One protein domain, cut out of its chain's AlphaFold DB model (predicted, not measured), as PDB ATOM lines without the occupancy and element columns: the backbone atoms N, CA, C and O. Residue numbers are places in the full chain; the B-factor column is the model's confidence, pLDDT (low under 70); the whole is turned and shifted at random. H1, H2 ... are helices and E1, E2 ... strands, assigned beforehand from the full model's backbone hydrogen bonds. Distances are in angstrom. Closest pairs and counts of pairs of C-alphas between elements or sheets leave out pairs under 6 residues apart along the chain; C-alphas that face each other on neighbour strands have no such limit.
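AT A GLANCE: This is residues 77 to 266 of the 268 residues of an uncharacterized protein of Butyrivibrio hungatei (UniProt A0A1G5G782). A long, strongly twisted sheet of six strands, E5 to E10, meets a smaller sheet of four strands, E1 to E4, partly face to face near its E5 edge, as a lopsided sandwich. H4 packs on the part of the large sheet away from E5, H3 packs on the small sheet, H1 and H2 lie at the other end of the longest axis from E10, and residues 219 to 224 stick out as a hairpin tip. The 190 printed residues have four named helices and ten named strands, in the order H1 H2 H3, E1 to E10, H4; both sheets are antiparallel in chain order, and the class is mixed. The whole is compact, with a radius of gyration of the C-alphas of 18.5 A and spans of 54 by 42 by 37 A.

HOW THE PARTS SIT: The large sheet is a meander, each strand the antiparallel neighbour of the one before: E5 (174 to 178), E6 (183 to 189), E7 (195 to 203), E8 (206 to 220), E9 (223 to 232) and E10 (238 to 240). E8 bends by 72 degrees at residue 210. In the hairpin of E8 and E9, N 214 and O 229 are 3.0 A apart, within hydrogen-bond range; in that of E6 and E7, N 186 and O 198 are at 2.8 A. H4 (242 to 255) is on this sheet, making two layers, at a height over the sheet of 9.3 A; the closest C-alphas of H4 and E9 are those of Tyr 245 and Phe 228, 6.4 A. The second meander is E1 (121 to 126), E2 (135 to 140), E3 (151 to 159) and E4 (162 to 168); N 138 of E2 and O 154 of E3 are 2.9 A apart. Between the sheets, the closest C-alphas of E3 and E5 are those of Ile 152 and Tyr 176, 5.1 A. H3 (110 to 115) is on the small sheet at a height of 8.7 A. H1 (77 to 92) is also on it, and is close but not clearly touching H2 (95 to 102), with the C-alphas of Met 90 and Phe 98 at 6.1 A. Every O i to N i+4 pair is within range in H2 and H4, 11 of 12 in H1, and 0 of 2 in H3, where 3 of 3 O i to N i+3 pairs are.

IN THESE COORDINATES: E8 is 38.5 A long, E9 29.8 A, H1 23.4 A and H4 19.7 A. H1 begins at C-alpha 77 (5.661, 0.481, -10.750), and H4 ends at C-alpha 255 (29.978, -5.646, 12.669).

THE WHOLE: The C-alphas farthest apart are those of Asp 77 and Asp 221, 57.1 A. The printed part has no cut and no long link. Residues 264 to 265 pair antiparallel with residues 122 to 123 of E1. Mean pLDDT of the printed part is 89.0; residues 191 to 192 are under 70.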
ATOM      1  N   ASP A  77       6.729  -0.519 -10.672       95.19
ATOM      2  CA  ASP A  77       5.661   0.481 -10.750       95.19
ATOM      3  C   ASP A  77       4.274  -0.176 -10.776       95.19
ATOM      4  O   ASP A  77       3.381   0.270 -10.059       95.19
ATOM      5  N   GLU A  78       4.110  -1.273 -11.529       92.94
ATOM      6  CA  GLU A  78       2.854  -2.039 -11.567       92.94
ATOM      7  C   GLU A  78       2.519  -2.641 -10.188       92.94
ATOM      8  O   GLU A  78       1.391  -2.515  -9.716       92.94
ATOM      9  N   LEU A  79       3.505  -3.242  -9.509       93.50
ATOM     10  CA  LEU A  79       3.318  -3.812  -8.168       93.50
ATOM     11  C   LEU A  79       2.990  -2.727  -7.126       93.50
ATOM     12  O   LEU A  79       2.070  -2.879  -6.326       93.50
ATOM     13  N   ILE A  80       3.720  -1.611  -7.145       94.56
ATOM     14  CA  ILE A  80       3.524  -0.466  -6.245       94.56
ATOM     15  C   ILE A  80       2.136   0.152  -6.448       94.56
ATOM     16  O   ILE A  80       1.485   0.519  -5.467       94.56
ATOM     17  N   GLU A  81       1.675   0.290  -7.693       92.31
ATOM     18  CA  GLU A  81       0.337   0.801  -8.002       92.31
ATOM     19  C   GLU A  81      -0.756  -0.133  -7.471       92.31
ATOM     20  O   GLU A  81      -1.701   0.334  -6.832       92.31
ATOM     21  N   ASP A  82      -0.601  -1.446  -7.635       90.12
ATOM     22  CA  ASP A  82      -1.542  -2.426  -7.090       90.12
ATOM     23  C   ASP A  82      -1.584  -2.417  -5.557       90.12
ATOM     24  O   ASP A  82      -2.673  -2.464  -4.980       90.12
ATOM     25  N   ILE A  83      -0.438  -2.269  -4.883       91.56
ATOM     26  CA  ILE A  83      -0.390  -2.111  -3.420       91.56
ATOM     27  C   ILE A  83      -1.156  -0.853  -2.988       91.56
ATOM     28  O   ILE A  83      -1.960  -0.914  -2.057       91.56
ATOM     29  N   LYS A  84      -0.969   0.282  -3.674       90.56
ATOM     30  CA  LYS A  84      -1.706   1.527  -3.382       90.56
ATOM     31  C   LYS A  84      -3.212   1.348  -3.557       90.56
ATOM     32  O   LYS A  84      -3.977   1.666  -2.648       90.56
ATOM     33  N   ASN A  85      -3.634   0.770  -4.680       87.62
ATOM     34  CA  ASN A  85      -5.043   0.482  -4.950       87.62
ATOM     35  C   ASN A  85      -5.647  -0.451  -3.888       87.62
ATOM     36  O   ASN A  85      -6.802  -0.296  -3.484       87.62
ATOM     37  N   PHE A  86      -4.868  -1.424  -3.414       86.25
ATOM     38  CA  PHE A  86      -5.280  -2.338  -2.358       86.25
ATOM     39  C   PHE A  86      -5.445  -1.636  -0.998       86.25
ATOM     40  O   PHE A  86      -6.428  -1.884  -0.294       86.25
ATOM     41  N   LEU A  87      -4.537  -0.720  -0.650       87.25
ATOM     42  CA  LEU A  87      -4.620   0.097   0.567       87.25
ATOM     43  C   LEU A  87      -5.865   0.996   0.584       87.25
ATOM     44  O   LEU A  87      -6.527   1.093   1.620       87.25
ATOM     45  N   ASP A  88      -6.237   1.585  -0.553       83.94
ATOM     46  CA  ASP A  88      -7.464   2.385  -0.674       83.94
ATOM     47  C   ASP A  88      -8.716   1.541  -0.387       83.94
ATOM     48  O   ASP A  88      -9.601   1.937   0.375       83.94
ATOM     49  N   VAL A  89      -8.765   0.320  -0.930       79.06
ATOM     50  CA  VAL A  89      -9.860  -0.634  -0.700       79.06
ATOM     51  C   VAL A  89      -9.960  -1.055   0.767       79.06
ATOM     52  O   VAL A  89     -11.070  -1.220   1.289       79.06
ATOM     53  N   MET A  90      -8.828  -1.244   1.446       78.00
ATOM     54  CA  MET A  90      -8.795  -1.581   2.871       78.00
ATOM     55  C   MET A  90      -9.465  -0.499   3.725       78.00
ATOM     56  O   MET A  90     -10.194  -0.826   4.658       78.00
ATOM     57  N   GLY A  91      -9.288   0.781   3.379       73.44
ATOM     58  CA  GLY A  91      -9.938   1.896   4.073       73.44
ATOM     59  C   GLY A  91     -11.470   1.901   3.967       73.44
ATOM     60  O   GLY A  91     -12.143   2.510   4.800       73.44
ATOM     61  N   GLU A  92     -12.033   1.212   2.970       76.88
ATOM     62  CA  GLU A  92     -13.468   1.226   2.653       76.88
ATOM     63  C   GLU A  92     -14.218  -0.071   3.010       76.88
ATOM     64  O   GLU A  92     -15.454  -0.081   3.015       76.88
ATOM     65  N   SER A  93     -13.512  -1.172   3.285       77.31
ATOM     66  CA  SER A  93     -14.093  -2.517   3.419       77.31
ATOM     67  C   SER A  93     -14.085  -3.053   4.855       77.31
ATOM     68  O   SER A  93     -13.292  -2.647   5.699       77.31
ATOM     69  N   ASP A  94     -15.012  -3.968   5.162       85.81
ATOM     70  CA  ASP A  94     -14.934  -4.761   6.389       85.81
ATOM     71  C   ASP A  94     -13.839  -5.836   6.283       85.81
ATOM     72  O   ASP A  94     -13.422  -6.215   5.188       85.81
ATOM     73  N   THR A  95     -13.387  -6.341   7.432       82.88
ATOM     74  CA  THR A  95     -12.256  -7.274   7.523       82.88
ATOM     75  C   THR A  95     -12.437  -8.547   6.690       82.88
ATOM     76  O   THR A  95     -11.472  -8.993   6.076       82.88
ATOM     77  N   ASP A  96     -13.642  -9.121   6.627       85.06
ATOM     78  CA  ASP A  96     -13.870 -10.364   5.875       85.06
ATOM     79  C   ASP A  96     -13.767 -10.091   4.366       85.06
ATOM     80  O   ASP A  96     -13.023 -10.767   3.652       85.06
ATOM     81  N   THR A  97     -14.423  -9.023   3.891       84.44
ATOM     82  CA  THR A  97     -14.331  -8.573   2.491       84.44
ATOM     83  C   THR A  97     -12.892  -8.241   2.086       84.44
ATOM     84  O   THR A  97     -12.499  -8.491   0.943       84.44
ATOM     85  N   PHE A  98     -12.108  -7.668   2.999       84.69
ATOM     86  CA  PHE A  98     -10.698  -7.382   2.773       84.69
ATOM     87  C   PHE A  98      -9.902  -8.671   2.544       84.69
ATOM     88  O   PHE A  98      -9.243  -8.792   1.513       84.69
ATOM     89  N   PHE A  99      -9.997  -9.657   3.443       84.38
ATOM     90  CA  PHE A  99      -9.218 -10.895   3.325       84.38
ATOM     91  C   PHE A  99      -9.603 -11.736   2.101       84.38
ATOM     92  O   PHE A  99      -8.721 -12.332   1.485       84.38
ATOM     93  N   ASP A 100     -10.874 -11.732   1.691       84.19
ATOM     94  CA  ASP A 100     -11.322 -12.386   0.451       84.19
ATOM     95  C   ASP A 100     -10.667 -11.781  -0.809       84.19
ATOM     96  O   ASP A 100     -10.479 -12.464  -1.822       84.19
ATOM     97  N   ARG A 101     -10.316 -10.489  -0.767       80.31
ATOM     98  CA  ARG A 101      -9.556  -9.816  -1.832       80.31
ATOM     99  C   ARG A 101      -8.056 -10.005  -1.663       80.31
ATOM    100  O   ARG A 101      -7.380 -10.257  -2.649       80.31
ATOM    101  N   ALA A 102      -7.553  -9.914  -0.434       83.56
ATOM    102  CA  ALA A 102      -6.136 -10.046  -0.110       83.56
ATOM    103  C   ALA A 102      -5.559 -11.378  -0.604       83.56
ATOM    104  O   ALA A 102      -4.485 -11.412  -1.187       83.56
ATOM    105  N   GLN A 103      -6.330 -12.464  -0.472       80.56
ATOM    106  CA  GLN A 103      -5.959 -13.800  -0.958       80.56
ATOM    107  C   GLN A 103      -5.760 -13.896  -2.481       80.56
ATOM    108  O   GLN A 103      -5.282 -14.920  -2.960       80.56
ATOM    109  N   GLN A 104      -6.149 -12.873  -3.248       81.81
ATOM    110  CA  GLN A 104      -5.943 -12.818  -4.699       81.81
ATOM    111  C   GLN A 104      -4.578 -12.225  -5.070       81.81
ATOM    112  O   GLN A 104      -4.162 -12.367  -6.216       81.81
ATOM    113  N   TYR A 105      -3.888 -11.582  -4.123       82.19
ATOM    114  CA  TYR A 105      -2.580 -10.970  -4.326       82.19
ATOM    115  C   TYR A 105      -1.491 -11.867  -3.744       82.19
ATOM    116  O   TYR A 105      -1.406 -12.063  -2.537       82.19
ATOM    117  N   GLU A 106      -0.630 -12.408  -4.597       80.62
ATOM    118  CA  GLU A 106       0.412 -13.353  -4.167       80.62
ATOM    119  C   GLU A 106       1.562 -12.704  -3.389       80.62
ATOM    120  O   GLU A 106       2.264 -13.394  -2.647       80.62
ATOM    121  N   TRP A 107       1.733 -11.388  -3.552       84.75
ATOM    122  CA  TRP A 107       2.671 -10.571  -2.782       84.75
ATOM    123  C   TRP A 107       2.164 -10.264  -1.367       84.75
ATOM    124  O   TRP A 107       2.944  -9.836  -0.522       84.75
ATOM    125  N   PHE A 108       0.865 -10.447  -1.091       87.44
ATOM    126  CA  PHE A 108       0.291 -10.147   0.216       87.44
ATOM    127  C   PHE A 108       0.658 -11.244   1.216       87.44
ATOM    128  O   PHE A 108       0.192 -12.384   1.124       87.44
ATOM    129  N   THR A 109       1.463 -10.883   2.213       86.50
ATOM    130  CA  THR A 109       1.838 -11.781   3.305       86.50
ATOM    131  C   THR A 109       1.133 -11.415   4.609       86.50
ATOM    132  O   THR A 109       0.580 -10.325   4.782       86.50
ATOM    133  N   PHE A 110       1.140 -12.349   5.563       81.38
ATOM    134  CA  PHE A 110       0.571 -12.102   6.888       81.38
ATOM    135  C   PHE A 110       1.317 -10.998   7.656       81.38
ATOM    136  O   PHE A 110       0.686 -10.289   8.436       81.38
ATOM    137  N   CYS A 111       2.624 -10.832   7.435       82.12
ATOM    138  CA  CYS A 111       3.404  -9.766   8.072       82.12
ATOM    139  C   CYS A 111       2.979  -8.393   7.562       82.12
ATOM    140  O   CYS A 111       2.588  -7.547   8.366       82.12
ATOM    141  N   MET A 112       2.856  -8.247   6.238       85.44
ATOM    142  CA  MET A 112       2.374  -7.005   5.636       85.44
ATOM    143  C   MET A 112       1.022  -6.578   6.200       85.44
ATOM    144  O   MET A 112       0.814  -5.395   6.419       85.44
ATOM    145  N   TRP A 113       0.092  -7.504   6.478       83.38
ATOM    146  CA  TRP A 113      -1.206  -7.155   7.076       83.38
ATOM    147  C   TRP A 113      -1.082  -6.285   8.334       83.38
ATOM    148  O   TRP A 113      -1.883  -5.364   8.521       83.38
ATOM    149  N   GLN A 114      -0.098  -6.569   9.191       80.50
ATOM    150  CA  GLN A 114       0.121  -5.789  10.409       80.50
ATOM    151  C   GLN A 114       0.557  -4.356  10.073       80.50
ATOM    152  O   GLN A 114       0.097  -3.405  10.713       80.50
ATOM    153  N   ASP A 115       1.333  -4.208   9.003       85.69
ATOM    154  CA  ASP A 115       1.963  -2.960   8.600       85.69
ATOM    155  C   ASP A 115       1.140  -2.129   7.607       85.69
ATOM    156  O   ASP A 115       1.264  -0.911   7.604       85.69
ATOM    157  N   LEU A 116       0.195  -2.696   6.850       84.25
ATOM    158  CA  LEU A 116      -0.638  -1.936   5.896       84.25
ATOM    159  C   LEU A 116      -1.398  -0.762   6.551       84.25
ATOM    160  O   LEU A 116      -1.692   0.262   5.922       84.25
ATOM    161  N   ASN A 117      -1.743  -0.895   7.833       79.88
ATOM    162  CA  ASN A 117      -2.404   0.166   8.593       79.88
ATOM    163  C   ASN A 117      -1.432   1.177   9.215       79.88
ATOM    164  O   ASN A 117      -1.884   2.219   9.687       79.88
ATOM    165  N   ASN A 118      -0.132   0.909   9.180       85.56
ATOM    166  CA  ASN A 118       0.911   1.794   9.664       85.56
ATOM    167  C   ASN A 118       1.173   2.921   8.650       85.56
ATOM    168  O   ASN A 118       1.247   2.689   7.444       85.56
ATOM    169  N   ASP A 119       1.303   4.156   9.132       87.25
ATOM    170  CA  ASP A 119       1.621   5.313   8.286       87.25
ATOM    171  C   ASP A 119       3.087   5.294   7.820       87.25
ATOM    172  O   ASP A 119       3.433   5.959   6.849       87.25
ATOM    173  N   SER A 120       3.949   4.510   8.481       89.81
ATOM    174  CA  SER A 120       5.341   4.316   8.066       89.81
ATOM    175  C   SER A 120       5.541   3.177   7.063       89.81
ATOM    176  O   SER A 120       6.683   2.949   6.650       89.81
ATOM    177  N   PHE A 121       4.469   2.478   6.668       92.81
ATOM    178  CA  PHE A 121       4.538   1.426   5.659       92.81
ATOM    179  C   PHE A 121       4.781   2.020   4.273       92.81
ATOM    180  O   PHE A 121       4.096   2.950   3.828       92.81
ATOM    181  N   GLY A 122       5.783   1.489   3.587       94.94
ATOM    182  CA  GLY A 122       6.338   2.097   2.394       94.94
ATOM    183  C   GLY A 122       7.222   1.154   1.598       94.94
ATOM    184  O   GLY A 122       7.254  -0.057   1.824       94.94
ATOM    185  N   TYR A 123       7.950   1.741   0.655       96.06
ATOM    186  CA  TYR A 123       8.878   1.023  -0.205       96.06
ATOM    187  C   TYR A 123      10.193   1.774  -0.422       96.06
ATOM    188  O   TYR A 123      10.259   2.998  -0.304       96.06
ATOM    189  N   LEU A 124      11.247   1.051  -0.787       95.19
ATOM    190  CA  LEU A 124      12.521   1.612  -1.242       95.19
ATOM    191  C   LEU A 124      13.007   0.820  -2.453       95.19
ATOM    192  O   LEU A 124      12.953  -0.402  -2.437       95.19
ATOM    193  N   GLN A 125      13.469   1.523  -3.486       96.12
ATOM    194  CA  GLN A 125      14.167   0.922  -4.622       96.12
ATOM    195  C   GLN A 125      15.646   1.284  -4.518       96.12
ATOM    196  O   GLN A 125      15.976   2.470  -4.414       96.12
ATOM    197  N   VAL A 126      16.515   0.278  -4.471       94.19
ATOM    198  CA  VAL A 126      17.963   0.466  -4.344       94.19
ATOM    199  C   VAL A 126      18.714  -0.766  -4.840       94.19
ATOM    200  O   VAL A 126      18.358  -1.875  -4.477       94.19
ATOM    201  N   ASP A 127      19.758  -0.567  -5.640       95.19
ATOM    202  CA  ASP A 127      20.737  -1.591  -6.037       95.19
ATOM    203  C   ASP A 127      21.563  -2.047  -4.817       95.19
ATOM    204  O   ASP A 127      22.496  -1.356  -4.384       95.19
ATOM    205  N   ILE A 128      21.165  -3.166  -4.198       94.19
ATOM    206  CA  ILE A 128      21.753  -3.687  -2.952       94.19
ATOM    207  C   ILE A 128      23.037  -4.459  -3.242       94.19
ATOM    208  O   ILE A 128      23.991  -4.378  -2.462       94.19
ATOM    209  N   ASP A 129      23.072  -5.221  -4.333       93.12
ATOM    210  CA  ASP A 129      24.186  -6.117  -4.653       93.12
ATOM    211  C   ASP A 129      25.179  -5.559  -5.691       93.12
ATOM    212  O   ASP A 129      26.262  -6.128  -5.887       93.12
ATOM    213  N   GLY A 130      24.873  -4.402  -6.281       94.19
ATOM    214  CA  GLY A 130      25.717  -3.695  -7.235       94.19
ATOM    215  C   GLY A 130      25.691  -4.291  -8.642       94.19
ATOM    216  O   GLY A 130      26.641  -4.056  -9.404       94.19
ATOM    217  N   ASP A 131      24.688  -5.101  -8.989       93.69
ATOM    218  CA  ASP A 131      24.550  -5.707 -10.315       93.69
ATOM    219  C   ASP A 131      23.910  -4.766 -11.359       93.69
ATOM    220  O   ASP A 131      23.984  -5.028 -12.568       93.69
ATOM    221  N   GLY A 132      23.401  -3.613 -10.909       94.31
ATOM    222  CA  GLY A 132      22.763  -2.589 -11.728       94.31
ATOM    223  C   GLY A 132      21.248  -2.746 -11.883       94.31
ATOM    224  O   GLY A 132      20.654  -1.994 -12.667       94.31
ATOM    225  N   VAL A 133      20.627  -3.695 -11.180       94.56
ATOM    226  CA  VAL A 133      19.181  -3.831 -10.995       94.56
ATOM    227  C   VAL A 133      18.846  -3.408  -9.567       94.56
ATOM    228  O   VAL A 133      19.375  -3.955  -8.615       94.56
ATOM    229  N   ASP A 134      17.954  -2.430  -9.404       96.00
ATOM    230  CA  ASP A 134      17.483  -2.075  -8.063       96.00
ATOM    231  C   ASP A 134      16.647  -3.225  -7.470       96.00
ATOM    232  O   ASP A 134      15.780  -3.778  -8.152       96.00
ATOM    233  N   GLU A 135      16.816  -3.529  -6.185       96.56
ATOM    234  CA  GLU A 135      15.865  -4.308  -5.392       96.56
ATOM    235  C   GLU A 135      14.731  -3.418  -4.877       96.56
ATOM    236  O   GLU A 135      14.946  -2.277  -4.462       96.56
ATOM    237  N   LEU A 136      13.512  -3.963  -4.845       96.62
ATOM    238  CA  LEU A 136      12.359  -3.352  -4.189       96.62
ATOM    239  C   LEU A 136      12.190  -3.928  -2.781       96.62
ATOM    240  O   LEU A 136      11.845  -5.098  -2.620       96.62
ATOM    241  N   LEU A 137      12.347  -3.077  -1.774       95.38
ATOM    242  CA  LEU A 137      12.032  -3.361  -0.378       95.38
ATOM    243  C   LEU A 137      10.622  -2.875  -0.058       95.38
ATOM    244  O   LEU A 137      10.291  -1.734  -0.379       95.38
ATOM    245  N   LEU A 138       9.830  -3.703   0.618       95.00
ATOM    246  CA  LEU A 138       8.558  -3.328   1.238       95.00
ATOM    247  C   LEU A 138       8.659  -3.523   2.748       95.00
ATOM    248  O   LEU A 138       9.189  -4.539   3.193       95.00
ATOM    249  N   GLY A 139       8.127  -2.590   3.529       93.75
ATOM    250  CA  GLY A 139       8.110  -2.711   4.986       93.75
ATOM    251  C   GLY A 139       7.822  -1.386   5.672       93.75
ATOM    252  O   GLY A 139       7.168  -0.512   5.098       93.75
ATOM    253  N   THR A 140       8.332  -1.212   6.887       91.75
ATOM    254  CA  THR A 140       8.096  -0.029   7.718       91.75
ATOM    255  C   THR A 140       9.368   0.741   8.022       91.75
ATOM    256  O   THR A 140      10.465   0.202   8.162       91.75
ATOM    257  N   THR A 141       9.217   2.059   8.135       89.94
ATOM    258  CA  THR A 141      10.295   2.937   8.596       89.94
ATOM    259  C   THR A 141      10.213   3.148  10.106       89.94
ATOM    260  O   THR A 141       9.129   3.401  10.642       89.94
ATOM    261  N   GLY A 142      11.367   3.110  10.777       82.94
ATOM    262  CA  GLY A 142      11.496   3.476  12.186       82.94
ATOM    263  C   GLY A 142      11.192   4.959  12.433       82.94
ATOM    264  O   GLY A 142      11.390   5.817  11.572       82.94
ATOM    265  N   SER A 143      10.715   5.287  13.632       80.81
ATOM    266  CA  SER A 143      10.414   6.677  14.008       80.81
ATOM    267  C   SER A 143      11.677   7.456  14.402       80.81
ATOM    268  O   SER A 143      12.739   6.878  14.610       80.81
ATOM    269  N   GLU A 144      11.586   8.780  14.573       78.00
ATOM    270  CA  GLU A 144      12.710   9.551  15.137       78.00
ATOM    271  C   GLU A 144      13.097   9.080  16.552       78.00
ATOM    272  O   GLU A 144      14.270   9.144  16.923       78.00
ATOM    273  N   GLU A 145      12.116   8.614  17.334       79.12
ATOM    274  CA  GLU A 145      12.319   8.116  18.699       79.12
ATOM    275  C   GLU A 145      12.919   6.703  18.701       79.12
ATOM    276  O   GLU A 145      13.818   6.425  19.497       79.12
ATOM    277  N   ASN A 146      12.491   5.859  17.757       77.44
ATOM    278  CA  ASN A 146      12.986   4.498  17.559       77.44
ATOM    279  C   ASN A 146      13.399   4.274  16.092       77.44
ATOM    280  O   ASN A 146      12.696   3.592  15.341       77.44
ATOM    281  N   PRO A 147      14.545   4.820  15.650       72.81
ATOM    282  CA  PRO A 147      14.982   4.690  14.259       72.81
ATOM    283  C   PRO A 147      15.373   3.254  13.888       72.81
ATOM    284  O   PRO A 147      15.496   2.951  12.708       72.81
ATOM    285  N   ASN A 148      15.567   2.394  14.892       73.19
ATOM    286  CA  ASN A 148      15.902   0.984  14.724       73.19
ATOM    287  C   ASN A 148      14.661   0.090  14.549       73.19
ATOM    288  O   ASN A 148      14.831  -1.089  14.279       73.19
ATOM    289  N   ASP A 149      13.441   0.633  14.669       78.12
ATOM    290  CA  ASP A 149      12.187  -0.096  14.400       78.12
ATOM    291  C   ASP A 149      11.864  -0.105  12.886       78.12
ATOM    292  O   ASP A 149      10.705  -0.006  12.491       78.12
ATOM    293  N   ALA A 150      12.894  -0.111  12.033       86.31
ATOM    294  CA  ALA A 150      12.742  -0.186  10.585       86.31
ATOM    295  C   ALA A 150      12.854  -1.648  10.152       86.31
ATOM    296  O   ALA A 150      13.884  -2.278  10.387       86.31
ATOM    297  N   TYR A 151      11.811  -2.162   9.509       89.81
ATOM    298  CA  TYR A 151      11.691  -3.575   9.166       89.81
ATOM    299  C   TYR A 151      11.325  -3.750   7.700       89.81
ATOM    300  O   TYR A 151      10.690  -2.889   7.090       89.81
ATOM    301  N   ILE A 152      11.746  -4.875   7.135       92.88
ATOM    302  CA  ILE A 152      11.466  -5.271   5.762       92.88
ATOM    303  C   ILE A 152      10.574  -6.506   5.821       92.88
ATOM    304  O   ILE A 152      10.967  -7.549   6.338       92.88
ATOM    305  N   ASP A 153       9.370  -6.384   5.277       92.56
ATOM    306  CA  ASP A 153       8.460  -7.511   5.113       92.56
ATOM    307  C   ASP A 153       8.920  -8.390   3.953       92.56
ATOM    308  O   ASP A 153       9.047  -9.604   4.088       92.56
ATOM    309  N   ASN A 154       9.177  -7.762   2.805       93.62
ATOM    310  CA  ASN A 154       9.467  -8.450   1.556       93.62
ATOM    311  C   ASN A 154      10.554  -7.720   0.764       93.62
ATOM    312  O   ASN A 154      10.624  -6.487   0.770       93.62
ATOM    313  N   MET A 155      11.330  -8.488   0.005       94.94
ATOM    314  CA  MET A 155      12.294  -7.970  -0.959       94.94
ATOM    315  C   MET A 155      12.117  -8.661  -2.303       94.94
ATOM    316  O   MET A 155      12.055  -9.889  -2.380       94.94
ATOM    317  N   TYR A 156      12.091  -7.868  -3.365       95.44
ATOM    318  CA  TYR A 156      11.943  -8.333  -4.737       95.44
ATOM    319  C   TYR A 156      13.098  -7.828  -5.597       95.44
ATOM    320  O   TYR A 156      13.645  -6.758  -5.343       95.44
ATOM    321  N   THR A 157      13.435  -8.588  -6.630       95.50
ATOM    322  CA  THR A 157      14.352  -8.178  -7.698       95.50
ATOM    323  C   THR A 157      13.651  -8.324  -9.059       95.50
ATOM    324  O   THR A 157      12.562  -8.901  -9.139       95.50
ATOM    325  N   ILE A 158      14.258  -7.848 -10.149       93.62
ATOM    326  CA  ILE A 158      13.780  -8.122 -11.512       93.62
ATOM    327  C   ILE A 158      14.674  -9.175 -12.169       93.62
ATOM    328  O   ILE A 158      15.842  -8.926 -12.457       93.62
ATOM    329  N   ARG A 159      14.099 -10.337 -12.502       89.88
ATOM    330  CA  ARG A 159      14.762 -11.409 -13.267       89.88
ATOM    331  C   ARG A 159      13.996 -11.656 -14.556       89.88
ATOM    332  O   ARG A 159      12.776 -11.770 -14.552       89.88
ATOM    333  N   ASP A 160      14.704 -11.677 -15.683       89.81
ATOM    334  CA  ASP A 160      14.110 -11.880 -17.013       89.81
ATOM    335  C   ASP A 160      12.921 -10.941 -17.329       89.81
ATOM    336  O   ASP A 160      11.984 -11.298 -18.046       89.81
ATOM    337  N   GLY A 161      12.967  -9.707 -16.809       89.50
ATOM    338  CA  GLY A 161      11.916  -8.699 -17.000       89.50
ATOM    339  C   GLY A 161      10.651  -8.935 -16.170       89.50
ATOM    340  O   GLY A 161       9.611  -8.359 -16.487       89.50
ATOM    341  N   LYS A 162      10.725  -9.784 -15.142       91.44
ATOM    342  CA  LYS A 162       9.647 -10.074 -14.197       91.44
ATOM    343  C   LYS A 162      10.078  -9.765 -12.773       91.44
ATOM    344  O   LYS A 162      11.233  -9.987 -12.421       91.44
ATOM    345  N   VAL A 163       9.143  -9.264 -11.973       93.31
ATOM    346  CA  VAL A 163       9.341  -9.113 -10.528       93.31
ATOM    347  C   VAL A 163       9.374 -10.503  -9.901       93.31
ATOM    348  O   VAL A 163       8.463 -11.299 -10.115       93.31
ATOM    349  N   ASP A 164      10.423 -10.787  -9.140       91.25
ATOM    350  CA  ASP A 164      10.685 -12.093  -8.543       91.25
ATOM    351  C   ASP A 164      11.121 -11.912  -7.079       91.25
ATOM    352  O   ASP A 164      11.860 -10.966  -6.783       91.25
ATOM    353  N   PRO A 165      10.678 -12.760  -6.133       92.25
ATOM    354  CA  PRO A 165      11.008 -12.562  -4.734       92.25
ATOM    355  C   PRO A 165      12.470 -12.926  -4.487       92.25
ATOM    356  O   PRO A 165      12.972 -13.957  -4.949       92.25
ATOM    357  N   VAL A 166      13.147 -12.086  -3.710       93.88
ATOM    358  CA  VAL A 166      14.372 -12.477  -3.010       93.88
ATOM    359  C   VAL A 166      13.999 -13.182  -1.710       93.88
ATOM    360  O   VAL A 166      14.486 -14.278  -1.447       93.88
ATOM    361  N   PHE A 167      13.091 -12.588  -0.935       92.44
ATOM    362  CA  PHE A 167      12.449 -13.221   0.215       92.44
ATOM    363  C   PHE A 167      11.091 -12.580   0.504       92.44
ATOM    364  O   PHE A 167      10.823 -11.442   0.110       92.44
ATOM    365  N   GLU A 168      10.260 -13.308   1.243       91.25
ATOM    366  CA  GLU A 168       8.963 -12.838   1.722       91.25
ATOM    367  C   GLU A 168       8.745 -13.325   3.154       91.25
ATOM    368  O   GLU A 168       8.929 -14.512   3.436       91.25
ATOM    369  N   SER A 169       8.358 -12.421   4.053       87.94
ATOM    370  CA  SER A 169       8.087 -12.743   5.454       87.94
ATOM    371  C   SER A 169       6.642 -13.202   5.635       87.94
ATOM    372  O   SER A 169       5.696 -12.503   5.262       87.94
ATOM    373  N   TYR A 170       6.449 -14.378   6.230       83.38
ATOM    374  CA  TYR A 170       5.136 -14.990   6.467       83.38
ATOM    375  C   TYR A 170       4.765 -15.069   7.945       83.38
ATOM    376  O   TYR A 170       3.630 -15.436   8.270       83.38
ATOM    377  N   SER A 171       5.696 -14.766   8.850       83.56
ATOM    378  CA  SER A 171       5.484 -14.895  10.286       83.56
ATOM    379  C   SER A 171       5.928 -13.668  11.075       83.56
ATOM    380  O   SER A 171       7.038 -13.194  10.920       83.56
ATOM    381  N   GLU A 172       5.133 -13.261  12.069       78.56
ATOM    382  CA  GLU A 172       5.529 -12.268  13.096       78.56
ATOM    383  C   GLU A 172       6.771 -12.675  13.919       78.56
ATOM    384  O   GLU A 172       7.241 -11.956  14.797       78.56
ATOM    385  N   ARG A 173       7.236 -13.902  13.699       83.50
ATOM    386  CA  ARG A 173       8.374 -14.538  14.347       83.50
ATOM    387  C   ARG A 173       9.673 -14.358  13.587       83.50
ATOM    388  O   ARG A 173      10.700 -14.840  14.056       83.50
ATOM    389  N   GLU A 174       9.606 -13.746  12.420       87.81
ATOM    390  CA  GLU A 174      10.737 -13.555  11.547       87.81
ATOM    391  C   GLU A 174      10.778 -12.094  11.109       87.81
ATOM    392  O   GLU A 174       9.749 -11.488  10.804       87.81
ATOM    393  N   CYS A 175      11.961 -11.507  11.150       88.94
ATOM    394  CA  CYS A 175      12.151 -10.094  10.902       88.94
ATOM    395  C   CYS A 175      13.378  -9.894  10.027       88.94
ATOM    396  O   CYS A 175      14.424 -10.490  10.288       88.94
ATOM    397  N   TYR A 176      13.241  -9.057   9.003       93.12
ATOM    398  CA  TYR A 176      14.346  -8.690   8.136       93.12
ATOM    399  C   TYR A 176      14.682  -7.215   8.313       93.12
ATOM    400  O   TYR A 176      13.804  -6.354   8.364       93.12
ATOM    401  N   GLU A 177      15.974  -6.920   8.357       92.31
ATOM    402  CA  GLU A 177      16.506  -5.563   8.383       92.31
ATOM    403  C   GLU A 177      17.612  -5.447   7.325       92.31
ATOM    404  O   GLU A 177      18.375  -6.387   7.098       92.31
ATOM    405  N   LEU A 178      17.729  -4.288   6.676       92.06
ATOM    406  CA  LEU A 178      18.875  -3.996   5.814       92.06
ATOM    407  C   LEU A 178      19.964  -3.357   6.669       92.06
ATOM    408  O   LEU A 178      19.703  -2.329   7.281       92.06
ATOM    409  N   CYS A 179      21.157  -3.941   6.692       91.56
ATOM    410  CA  CYS A 179      22.376  -3.441   7.322       91.56
ATOM    411  C   CYS A 179      23.203  -2.561   6.356       91.56
ATOM    412  O   CYS A 179      22.919  -2.450   5.160       91.56
ATOM    413  N   GLU A 180      24.248  -1.908   6.877       84.75
ATOM    414  CA  GLU A 180      25.231  -1.186   6.067       84.75
ATOM    415  C   GLU A 180      25.858  -2.143   5.033       84.75
ATOM    416  O   GLU A 180      25.921  -3.358   5.235       84.75
ATOM    417  N   ASP A 181      26.296  -1.593   3.899       87.00
ATOM    418  CA  ASP A 181      26.907  -2.342   2.790       87.00
ATOM    419  C   ASP A 181      26.012  -3.421   2.137       87.00
ATOM    420  O   ASP A 181      26.522  -4.345   1.500       87.00
ATOM    421  N   GLY A 182      24.685  -3.310   2.271       89.38
ATOM    422  CA  GLY A 182      23.731  -4.187   1.579       89.38
ATOM    423  C   GLY A 182      23.589  -5.584   2.194       89.38
ATOM    424  O   GLY A 182      23.103  -6.512   1.546       89.38
ATOM    425  N   VAL A 183      24.037  -5.762   3.439       94.44
ATOM    426  CA  VAL A 183      23.830  -7.007   4.192       94.44
ATOM    427  C   VAL A 183      22.382  -7.075   4.668       94.44
ATOM    428  O   VAL A 183      21.854  -6.093   5.169       94.44
ATOM    429  N   VAL A 184      21.738  -8.230   4.551       94.88
ATOM    430  CA  VAL A 184      20.395  -8.465   5.093       94.88
ATOM    431  C   VAL A 184      20.531  -9.224   6.406       94.88
ATOM    432  O   VAL A 184      21.106 -10.312   6.435       94.88
ATOM    433  N   LYS A 185      20.020  -8.650   7.490       95.00
ATOM    434  CA  LYS A 185      19.884  -9.312   8.787       95.00
ATOM    435  C   LYS A 185      18.535 -10.020   8.838       95.00
ATOM    436  O   LYS A 185      17.529  -9.437   8.447       95.00
ATOM    437  N   TYR A 186      18.531 -11.249   9.332       94.44
ATOM    438  CA  TYR A 186      17.346 -12.064   9.547       94.44
ATOM    439  C   TYR A 186      17.301 -12.524  11.003       94.44
ATOM    440  O   TYR A 186      18.106 -13.358  11.413       94.44
ATOM    441  N   ASP A 187      16.380 -11.973  11.788       91.88
ATOM    442  CA  ASP A 187      16.087 -12.436  13.142       91.88
ATOM    443  C   ASP A 187      14.913 -13.415  13.098       91.88
ATOM    444  O   ASP A 187      13.865 -13.110  12.528       91.88
ATOM    445  N   PHE A 188      15.050 -14.576  13.735       91.19
ATOM    446  CA  PHE A 188      14.012 -15.605  13.728       91.19
ATOM    447  C   PHE A 188      13.766 -16.229  15.101       91.19
ATOM    448  O   PHE A 188      14.645 -16.313  15.961       91.19
ATOM    449  N   ASN A 189      12.530 -16.685  15.305       87.56
ATOM    450  CA  ASN A 189      12.037 -17.200  16.577       87.56
ATOM    451  C   ASN A 189      10.951 -18.264  16.350       87.56
ATOM    452  O   ASN A 189       9.765 -17.954  16.265       87.56
ATOM    453  N   PHE A 190      11.315 -19.545  16.291       80.94
ATOM    454  CA  PHE A 190      10.367 -20.603  15.913       80.94
ATOM    455  C   PHE A 190      10.085 -21.644  17.012       80.94
ATOM    456  O   PHE A 190      10.277 -22.823  16.756       80.94
ATOM    457  N   PRO A 191       9.555 -21.329  18.213       66.69
ATOM    458  CA  PRO A 191       9.405 -22.313  19.288       66.69
ATOM    459  C   PRO A 191       8.581 -23.538  18.859       66.69
ATOM    460  O   PRO A 191       7.500 -23.362  18.282       66.69
ATOM    461  N   PRO A 192       9.037 -24.774  19.165       66.12
ATOM    462  CA  PRO A 192      10.159 -25.139  20.051       66.12
ATOM    463  C   PRO A 192      11.557 -25.153  19.388       66.12
ATOM    464  O   PRO A 192      12.496 -25.676  19.972       66.12
ATOM    465  N   MET A 193      11.667 -24.655  18.158       71.19
ATOM    466  CA  MET A 193      12.866 -24.600  17.313       71.19
ATOM    467  C   MET A 193      13.731 -23.349  17.614       71.19
ATOM    468  O   MET A 193      13.400 -22.614  18.554       71.19
ATOM    469  N   PRO A 194      14.841 -23.109  16.876       81.44
ATOM    470  CA  PRO A 194      15.849 -22.163  17.312       81.44
ATOM    471  C   PRO A 194      15.369 -20.713  17.282       81.44
ATOM    472  O   PRO A 194      14.455 -20.323  16.547       81.44
ATOM    473  N   TYR A 195      16.050 -19.930  18.104       88.62
ATOM    474  CA  TYR A 195      16.035 -18.478  18.114       88.62
ATOM    475  C   TYR A 195      17.407 -18.020  17.662       88.62
ATOM    476  O   TYR A 195      18.406 -18.514  18.187       88.62
ATOM    477  N   GLY A 196      17.483 -17.086  16.731       93.69
ATOM    478  CA  GLY A 196      18.778 -16.680  16.221       93.69
ATOM    479  C   GLY A 196      18.729 -15.468  15.324       93.69
ATOM    480  O   GLY A 196      17.670 -14.901  15.059       93.69
ATOM    481  N   VAL A 197      19.925 -15.104  14.883       95.06
ATOM    482  CA  VAL A 197      20.165 -14.063  13.899       95.06
ATOM    483  C   VAL A 197      21.122 -14.594  12.842       95.06
ATOM    484  O   VAL A 197      22.154 -15.197  13.151       95.06
ATOM    485  N   GLU A 198      20.785 -14.345  11.588       96.19
ATOM    486  CA  GLU A 198      21.604 -14.646  10.423       96.19
ATOM    487  C   GLU A 198      21.870 -13.382   9.617       96.19
ATOM    488  O   GLU A 198      21.043 -12.474   9.552       96.19
ATOM    489  N   TYR A 199      23.034 -13.341   8.978       96.81
ATOM    490  CA  TYR A 199      23.441 -12.251   8.105       96.81
ATOM    491  C   TYR A 199      23.704 -12.791   6.709       96.81
ATOM    492  O   TYR A 199      24.460 -13.748   6.524       96.81
ATOM    493  N   TYR A 200      23.104 -12.145   5.722       96.81
ATOM    494  CA  TYR A 200      23.099 -12.561   4.331       96.81
ATOM    495  C   TYR A 200      23.653 -11.471   3.427       96.81
ATOM    496  O   TYR A 200      23.513 -10.278   3.691       96.81
ATOM    497  N   ARG A 201      24.253 -11.876   2.314       95.62
ATOM    498  CA  ARG A 201      24.566 -10.986   1.199       95.62
ATOM    499  C   ARG A 201      23.556 -11.216   0.084       95.62
ATOM    500  O   ARG A 201      23.368 -12.361  -0.320       95.62
ATOM    501  N   CYS A 202      22.966 -10.142  -0.435       93.25
ATOM    502  CA  CYS A 202      22.204 -10.231  -1.675       93.25
ATOM    503  C   CYS A 202      23.159 -10.433  -2.860       93.25
ATOM    504  O   CYS A 202      24.230  -9.818  -2.909       93.25
ATOM    505  N   LYS A 203      22.811 -11.333  -3.781       91.69
ATOM    506  CA  LYS A 203      23.561 -11.559  -5.016       91.69
ATOM    507  C   LYS A 203      22.691 -12.159  -6.114       91.69
ATOM    508  O   LYS A 203      22.225 -13.295  -5.987       91.69
ATOM    509  N   ALA A 204      22.552 -11.445  -7.225       86.75
ATOM    510  CA  ALA A 204      21.693 -11.794  -8.351       86.75
ATOM    511  C   ALA A 204      20.295 -12.217  -7.869       86.75
ATOM    512  O   ALA A 204      19.779 -13.273  -8.250       86.75
ATOM    513  N   GLY A 205      19.739 -11.452  -6.927       85.38
ATOM    514  CA  GLY A 205      18.447 -11.728  -6.309       85.38
ATOM    515  C   GLY A 205      18.388 -12.919  -5.351       85.38
ATOM    516  O   GLY A 205      17.289 -13.357  -5.039       85.38
ATOM    517  N   ASN A 206      19.508 -13.482  -4.900       91.69
ATOM    518  CA  ASN A 206      19.532 -14.561  -3.906       91.69
ATOM    519  C   ASN A 206      20.183 -14.087  -2.606       91.69
ATOM    520  O   ASN A 206      21.021 -13.188  -2.629       91.69
ATOM    521  N   LEU A 207      19.835 -14.722  -1.486       94.81
ATOM    522  CA  LEU A 207      20.508 -14.512  -0.205       94.81
ATOM    523  C   LEU A 207      21.583 -15.582   0.016       94.81
ATOM    524  O   LEU A 207      21.278 -16.756   0.223       94.81
ATOM    525  N   ASP A 208      22.846 -15.162   0.016       95.38
ATOM    526  CA  ASP A 208      23.990 -16.001   0.369       95.38
ATOM    527  C   ASP A 208      24.324 -15.806   1.856       95.38
ATOM    528  O   ASP A 208      24.662 -14.695   2.277       95.38
ATOM    529  N   LEU A 209      24.254 -16.874   2.662       96.69
ATOM    530  CA  LEU A 209      24.598 -16.812   4.088       96.69
ATOM    531  C   LEU A 209      26.055 -16.372   4.276       96.69
ATOM    532  O   LEU A 209      26.976 -16.946   3.689       96.69
ATOM    533  N   ILE A 210      26.267 -15.396   5.157       96.94
ATOM    534  CA  ILE A 210      27.588 -14.975   5.620       96.94
ATOM    535  C   ILE A 210      27.938 -15.748   6.892       96.94
ATOM    536  O   ILE A 210      28.911 -16.507   6.911       96.94
ATOM    537  N   GLU A 211      27.140 -15.552   7.940       97.69
ATOM    538  CA  GLU A 211      27.259 -16.199   9.245       97.69
ATOM    539  C   GLU A 211      25.996 -15.970  10.081       97.69
ATOM    540  O   GLU A 211      25.180 -15.101   9.768       97.69
ATOM    541  N   GLY A 212      25.858 -16.725  11.163       96.75
ATOM    542  CA  GLY A 212      24.767 -16.567  12.109       96.75
ATOM    543  C   GLY A 212      25.076 -17.173  13.469       96.75
ATOM    544  O   GLY A 212      26.044 -17.922  13.657       96.75
ATOM    545  N   ILE A 213      24.221 -16.837  14.424       96.62
ATOM    546  CA  ILE A 213      24.149 -17.491  15.725       96.62
ATOM    547  C   ILE A 213      22.716 -17.919  15.986       96.62
ATOM    548  O   ILE A 213      21.769 -17.237  15.606       96.62
ATOM    549  N   HIS A 214      22.555 -19.039  16.674       94.50
ATOM    550  CA  HIS A 214      21.256 -19.438  17.185       94.50
ATOM    551  C   HIS A 214      21.403 -20.179  18.505       94.50
ATOM    552  O   HIS A 214      22.475 -20.689  18.838       94.50
ATOM    553  N   TYR A 215      20.313 -20.262  19.252       90.88
ATOM    554  CA  TYR A 215      20.198 -21.180  20.366       90.88
ATOM    555  C   TYR A 215      18.940 -22.028  20.253       90.88
ATOM    556  O   TYR A 215      17.891 -21.593  19.774       90.88
ATOM    557  N   GLU A 216      19.068 -23.258  20.719       90.06
ATOM    558  CA  GLU A 216      17.998 -24.232  20.854       90.06
ATOM    559  C   GLU A 216      17.829 -24.568  22.330       90.06
ATOM    560  O   GLU A 216      18.751 -24.391  23.131       90.06
ATOM    561  N   PHE A 217      16.662 -25.085  22.698       86.62
ATOM    562  CA  PHE A 217      16.460 -25.627  24.030       86.62
ATOM    563  C   PHE A 217      15.930 -27.050  23.961       86.62
ATOM    564  O   PHE A 217      15.100 -27.397  23.120       86.62
ATOM    565  N   GLU A 218      16.369 -27.872  24.903       85.00
ATOM    566  CA  GLU A 218      15.866 -29.221  25.078       85.00
ATOM    567  C   GLU A 218      15.384 -29.454  26.508       85.00
ATOM    568  O   GLU A 218      15.869 -28.867  27.480       85.00
ATOM    569  N   TRP A 219      14.404 -30.347  26.619       82.12
ATOM    570  CA  TRP A 219      13.972 -30.910  27.889       82.12
ATOM    571  C   TRP A 219      14.565 -32.308  28.014       82.12
ATOM    572  O   TRP A 219      14.193 -33.208  27.261       82.12
ATOM    573  N   SER A 220      15.457 -32.497  28.980       80.81
ATOM    574  CA  SER A 220      16.044 -33.798  29.297       80.81
ATOM    575  C   SER A 220      15.903 -34.056  30.792       80.81
ATOM    576  O   SER A 220      16.372 -33.261  31.600       80.81
ATOM    577  N   ASP A 221      15.205 -35.133  31.166       84.38
ATOM    578  CA  ASP A 221      14.961 -35.529  32.562       84.38
ATOM    579  C   ASP A 221      14.433 -34.391  33.472       84.38
ATOM    580  O   ASP A 221      14.945 -34.163  34.567       84.38
ATOM    581  N   ASP A 222      13.408 -33.657  33.013       83.62
ATOM    582  CA  ASP A 222      12.829 -32.469  33.680       83.62
ATOM    583  C   ASP A 222      13.809 -31.287  33.869       83.62
ATOM    584  O   ASP A 222      13.518 -30.330  34.594       83.62
ATOM    585  N   VAL A 223      14.960 -31.315  33.191       82.12
ATOM    586  CA  VAL A 223      15.940 -30.227  33.150       82.12
ATOM    587  C   VAL A 223      15.854 -29.514  31.806       82.12
ATOM    588  O   VAL A 223      15.936 -30.133  30.745       82.12
ATOM    589  N   PHE A 224      15.708 -28.195  31.876       84.25
ATOM    590  CA  PHE A 224      15.792 -27.296  30.733       84.25
ATOM    591  C   PHE A 224      17.265 -27.001  30.425       84.25
ATOM    592  O   PHE A 224      17.993 -26.549  31.315       84.25
ATOM    593  N   GLN A 225      17.703 -27.268  29.195       85.44
ATOM    594  CA  GLN A 225      19.065 -26.995  28.731       85.44
ATOM    595  C   GLN A 225      19.020 -26.145  27.467       85.44
ATOM    596  O   GLN A 225      18.257 -26.453  26.557       85.44
ATOM    597  N   ASN A 226      19.847 -25.100  27.426       89.00
ATOM    598  CA  ASN A 226      20.075 -24.293  26.231       89.00
ATOM    599  C   ASN A 226      21.366 -24.747  25.553       89.00
ATOM    600  O   ASN A 226      22.375 -24.954  26.229       89.00
ATOM    601  N   HIS A 227      21.330 -24.820  24.229       91.75
ATOM    602  CA  HIS A 227      22.477 -25.099  23.377       91.75
ATOM    603  C   HIS A 227      22.676 -23.927  22.433       91.75
ATOM    604  O   HIS A 227      21.744 -23.554  21.727       91.75
ATOM    605  N   PHE A 228      23.868 -23.339  22.435       94.69
ATOM    606  CA  PHE A 228      24.178 -22.131  21.676       94.69
ATOM    607  C   PHE A 228      25.170 -22.457  20.569       94.69
ATOM    608  O   PHE A 228      26.135 -23.189  20.792       94.69
ATOM    609  N   TYR A 229      24.970 -21.887  19.387       95.62
ATOM    610  CA  TYR A 229      25.761 -22.205  18.209       95.62
ATOM    611  C   TYR A 229      26.115 -20.956  17.411       95.62
ATOM    612  O   TYR A 229      25.325 -20.024  17.294       95.62
ATOM    613  N   TYR A 230      27.306 -20.987  16.822       96.88
ATOM    614  CA  TYR A 230      27.741 -20.121  15.730       96.88
ATOM    615  C   TYR A 230      27.963 -20.963  14.477       96.88
ATOM    616  O   TYR A 230      28.438 -22.096  14.578       96.88
ATOM    617  N   TYR A 231      27.695 -20.403  13.306       95.94
ATOM    618  CA  TYR A 231      27.978 -21.031  12.021       95.94
ATOM    619  C   TYR A 231      28.299 -19.966  10.978       95.94
ATOM    620  O   TYR A 231      27.808 -18.841  11.032       95.94
ATOM    621  N   ASP A 232      29.149 -20.332  10.025       94.75
ATOM    622  CA  ASP A 232      29.495 -19.497   8.877       94.75
ATOM    623  C   ASP A 232      28.826 -20.024   7.595       94.75
ATOM    624  O   ASP A 232      28.062 -20.992   7.616       94.75
ATOM    625  N   SER A 233      29.150 -19.412   6.456       92.50
ATOM    626  CA  SER A 233      28.704 -19.830   5.115       92.50
ATOM    627  C   SER A 233      28.920 -21.317   4.759       92.50
ATOM    628  O   SER A 233      28.315 -21.808   3.808       92.50
ATOM    629  N   SER A 234      29.762 -22.061   5.489       92.25
ATOM    630  CA  SER A 234      29.934 -23.512   5.316       92.25
ATOM    631  C   SER A 234      28.897 -24.357   6.065       92.25
ATOM    632  O   SER A 234      28.898 -25.582   5.918       92.25
ATOM    633  N   LEU A 235      28.017 -23.721   6.850       85.25
ATOM    634  CA  LEU A 235      26.998 -24.340   7.706       85.25
ATOM    635  C   LEU A 235      27.579 -25.284   8.771       85.25
ATOM    636  O   LEU A 235      26.906 -26.196   9.256       85.25
ATOM    637  N   GLN A 236      28.846 -25.090   9.138       88.81
ATOM    638  CA  GLN A 236      29.468 -25.854  10.208       88.81
ATOM    639  C   GLN A 236      29.184 -25.207  11.567       88.81
ATOM    640  O   GLN A 236      29.720 -24.147  11.884       88.81
ATOM    641  N   ASN A 237      28.404 -25.899  12.401       90.56
ATOM    642  CA  ASN A 237      28.111 -25.439  13.756       90.56
ATOM    643  C   ASN A 237      29.339 -25.550  14.671       90.56
ATOM    644  O   ASN A 237      29.985 -26.599  14.778       90.56
ATOM    645  N   ARG A 238      29.602 -24.467  15.396       95.44
ATOM    646  CA  ARG A 238      30.490 -24.385  16.551       95.44
ATOM    647  C   ARG A 238      29.641 -24.108  17.783       95.44
ATOM    648  O   ARG A 238      29.041 -23.042  17.882       95.44
ATOM    649  N   GLU A 239      29.625 -25.050  18.715       96.31
ATOM    650  CA  GLU A 239      28.975 -24.876  20.015       96.31
ATOM    651  C   GLU A 239      29.647 -23.745  20.810       96.31
ATOM    652  O   GLU A 239      30.874 -23.590  20.776       96.31
ATOM    653  N   LEU A 240      28.833 -22.951  21.494       96.56
ATOM    654  CA  LEU A 240      29.228 -21.815  22.315       96.56
ATOM    655  C   LEU A 240      28.744 -22.022  23.750       96.56
ATOM    656  O   LEU A 240      27.710 -22.638  24.007       96.56
ATOM    657  N   THR A 241      29.451 -21.428  24.701       96.56
ATOM    658  CA  THR A 241      28.866 -21.125  26.009       96.56
ATOM    659  C   THR A 241      27.864 -19.971  25.893       96.56
ATOM    660  O   THR A 241      27.978 -19.143  24.995       96.56
ATOM    661  N   GLU A 242      26.926 -19.857  26.839       94.81
ATOM    662  CA  GLU A 242      25.988 -18.715  26.923       94.81
ATOM    663  C   GLU A 242      26.729 -17.368  26.881       94.81
ATOM    664  O   GLU A 242      26.371 -16.466  26.134       94.81
ATOM    665  N   LYS A 243      27.848 -17.274  27.607       96.88
ATOM    666  CA  LYS A 243      28.680 -16.074  27.609       96.88
ATOM    667  C   LYS A 243      29.267 -15.762  26.222       96.88
ATOM    668  O   LYS A 243      29.288 -14.605  25.822       96.88
ATOM    669  N   GLU A 244      29.782 -16.768  25.517       97.62
ATOM    670  CA  GLU A 244      30.325 -16.580  24.163       97.62
ATOM    671  C   GLU A 244      29.229 -16.234  23.154       97.62
ATOM    672  O   GLU A 244      29.498 -15.505  22.205       97.62
ATOM    673  N   TYR A 245      28.010 -16.741  23.348       96.56
ATOM    674  CA  TYR A 245      26.852 -16.375  22.539       96.56
ATOM    675  C   TYR A 245      26.499 -14.895  22.709       96.56
ATOM    676  O   TYR A 245      26.372 -14.194  21.710       96.56
ATOM    677  N   ASP A 246      26.416 -14.408  23.949       95.56
ATOM    678  CA  ASP A 246      26.132 -12.997  24.234       95.56
ATOM    679  C   ASP A 246      27.219 -12.076  23.651       95.56
ATOM    680  O   ASP A 246      26.907 -11.104  22.964       95.56
ATOM    681  N   GLU A 247      28.498 -12.414  23.868       97.25
ATOM    682  CA  GLU A 247      29.633 -11.664  23.311       97.25
ATOM    683  C   GLU A 247      29.602 -11.670  21.768       97.25
ATOM    684  O   GLU A 247      29.779 -10.624  21.146       97.25
ATOM    685  N   MET A 248      29.311 -12.814  21.139       96.81
ATOM    686  CA  MET A 248      29.198 -12.922  19.679       96.81
ATOM    687  C   MET A 248      28.010 -12.128  19.127       96.81
ATOM    688  O   MET A 248      28.133 -11.503  18.078       96.81
ATOM    689  N   ASN A 249      26.866 -12.128  19.815       94.81
ATOM    690  CA  ASN A 249      25.702 -11.349  19.406       94.81
ATOM    691  C   ASN A 249      26.036  -9.850  19.359       94.81
ATOM    692  O   ASN A 249      25.760  -9.187  18.362       94.81
ATOM    693  N   GLU A 250      26.703  -9.332  20.395       95.00
ATOM    694  CA  GLU A 250      27.172  -7.942  20.427       95.00
ATOM    695  C   GLU A 250      28.208  -7.648  19.328       95.00
ATOM    696  O   GLU A 250      28.161  -6.585  18.702       95.00
ATOM    697  N   GLU A 251      29.138  -8.572  19.072       95.81
ATOM    698  CA  GLU A 251      30.130  -8.437  17.998       95.81
ATOM    699  C   GLU A 251      29.472  -8.385  16.614       95.81
ATOM    700  O   GLU A 251      29.858  -7.557  15.785       95.81
ATOM    701  N   LEU A 252      28.467  -9.230  16.359       95.25
ATOM    702  CA  LEU A 252      27.733  -9.257  15.096       95.25
ATOM    703  C   LEU A 252      26.899  -7.988  14.897       95.25
ATOM    704  O   LEU A 252      26.961  -7.406  13.816       95.25
ATOM    705  N   GLU A 253      26.200  -7.502  15.928       91.38
ATOM    706  CA  GLU A 253      25.460  -6.234  15.842       91.38
ATOM    707  C   GLU A 253      26.381  -5.034  15.561       91.38
ATOM    708  O   GLU A 253      26.007  -4.129  14.818       91.38
ATOM    709  N   GLN A 254      27.598  -5.020  16.116       92.50
ATOM    710  CA  GLN A 254      28.591  -3.972  15.837       92.50
ATOM    711  C   GLN A 254      29.234  -4.111  14.455       92.50
ATOM    712  O   GLN A 254      29.638  -3.119  13.845       92.50
ATOM    713  N   LYS A 255      29.398  -5.347  13.980       94.88
ATOM    714  CA  LYS A 255      29.978  -5.646  12.669       94.88
ATOM    715  C   LYS A 255      29.019  -5.272  11.544       94.88
ATOM    716  O   LYS A 255      29.457  -4.704  10.548       94.88
ATOM    717  N   TYR A 256      27.739  -5.587  11.713       92.94
ATOM    718  CA  TYR A 256      26.673  -5.352  10.747       92.94
ATOM    719  C   TYR A 256      25.762  -4.235  11.255       92.94
ATOM    720  O   TYR A 256      24.627  -4.456  11.677       92.94
ATOM    721  N   ASN A 257      26.292  -3.012  11.237       85.19
ATOM    722  CA  ASN A 257      25.559  -1.829  11.677       85.19
ATOM    723  C   ASN A 257      24.257  -1.650  10.890       85.19
ATOM    724  O   ASN A 257      24.190  -1.918   9.691       85.19
ATOM    725  N   ARG A 258      23.243  -1.104  11.560       81.44
ATOM    726  CA  ARG A 258      21.961  -0.754  10.944       81.44
ATOM    727  C   ARG A 258      22.061   0.646  10.303       81.44
ATOM    728  O   ARG A 258      22.312   1.620  11.022       81.44
ATOM    729  N   PRO A 259      21.877   0.792   8.981       71.50
ATOM    730  CA  PRO A 259      21.784   2.063   8.308       71.50
ATOM    731  C   PRO A 259      20.454   2.706   8.682       71.50
ATOM    732  O   PRO A 259      19.434   2.052   8.888       71.50
ATOM    733  N   LYS A 260      20.445   4.034   8.709       72.25
ATOM    734  CA  LYS A 260      19.193   4.782   8.769       72.25
ATOM    735  C   LYS A 260      18.647   4.898   7.355       72.25
ATOM    736  O   LYS A 260      19.020   5.828   6.641       72.25
ATOM    737  N   PHE A 261      17.800   3.959   6.950       78.88
ATOM    738  CA  PHE A 261      17.012   4.103   5.731       78.88
ATOM    739  C   PHE A 261      15.636   4.697   6.045       78.88
ATOM    740  O   PHE A 261      15.167   4.699   7.185       78.88
ATOM    741  N   GLN A 262      15.029   5.292   5.026       86.75
ATOM    742  CA  GLN A 262      13.685   5.849   5.073       86.75
ATOM    743  C   GLN A 262      12.969   5.330   3.838       86.75
ATOM    744  O   GLN A 262      13.436   5.557   2.719       86.75
ATOM    745  N   LEU A 263      11.878   4.606   4.047       92.12
ATOM    746  CA  LEU A 263      11.035   4.150   2.956       92.12
ATOM    747  C   LEU A 263      10.182   5.320   2.465       92.12
ATOM    748  O   LEU A 263       9.841   6.226   3.225       92.12
ATOM    749  N   HIS A 264       9.818   5.288   1.191       93.94
ATOM    750  CA  HIS A 264       8.776   6.132   0.632       93.94
ATOM    751  C   HIS A 264       7.421   5.618   1.131       93.94
ATOM    752  O   HIS A 264       7.031   4.517   0.732       93.94
ATOM    753  N   PRO A 265       6.703   6.363   1.994       93.00
ATOM    754  CA  PRO A 265       5.422   5.907   2.513       93.00
ATOM    755  C   PRO A 265       4.412   5.705   1.383       93.00
ATOM    756  O   PRO A 265       4.415   6.435   0.387       93.00
ATOM    757  N   PHE A 266       3.527   4.723   1.536       92.31
ATOM    758  CA  PHE A 266       2.409   4.551   0.609       92.31
ATOM    759  C   PHE A 266       1.289   5.575   0.833       92.31
ATOM    760  O   PHE A 266       0.544   5.865  -0.102       92.31
TER     761      PHE A 266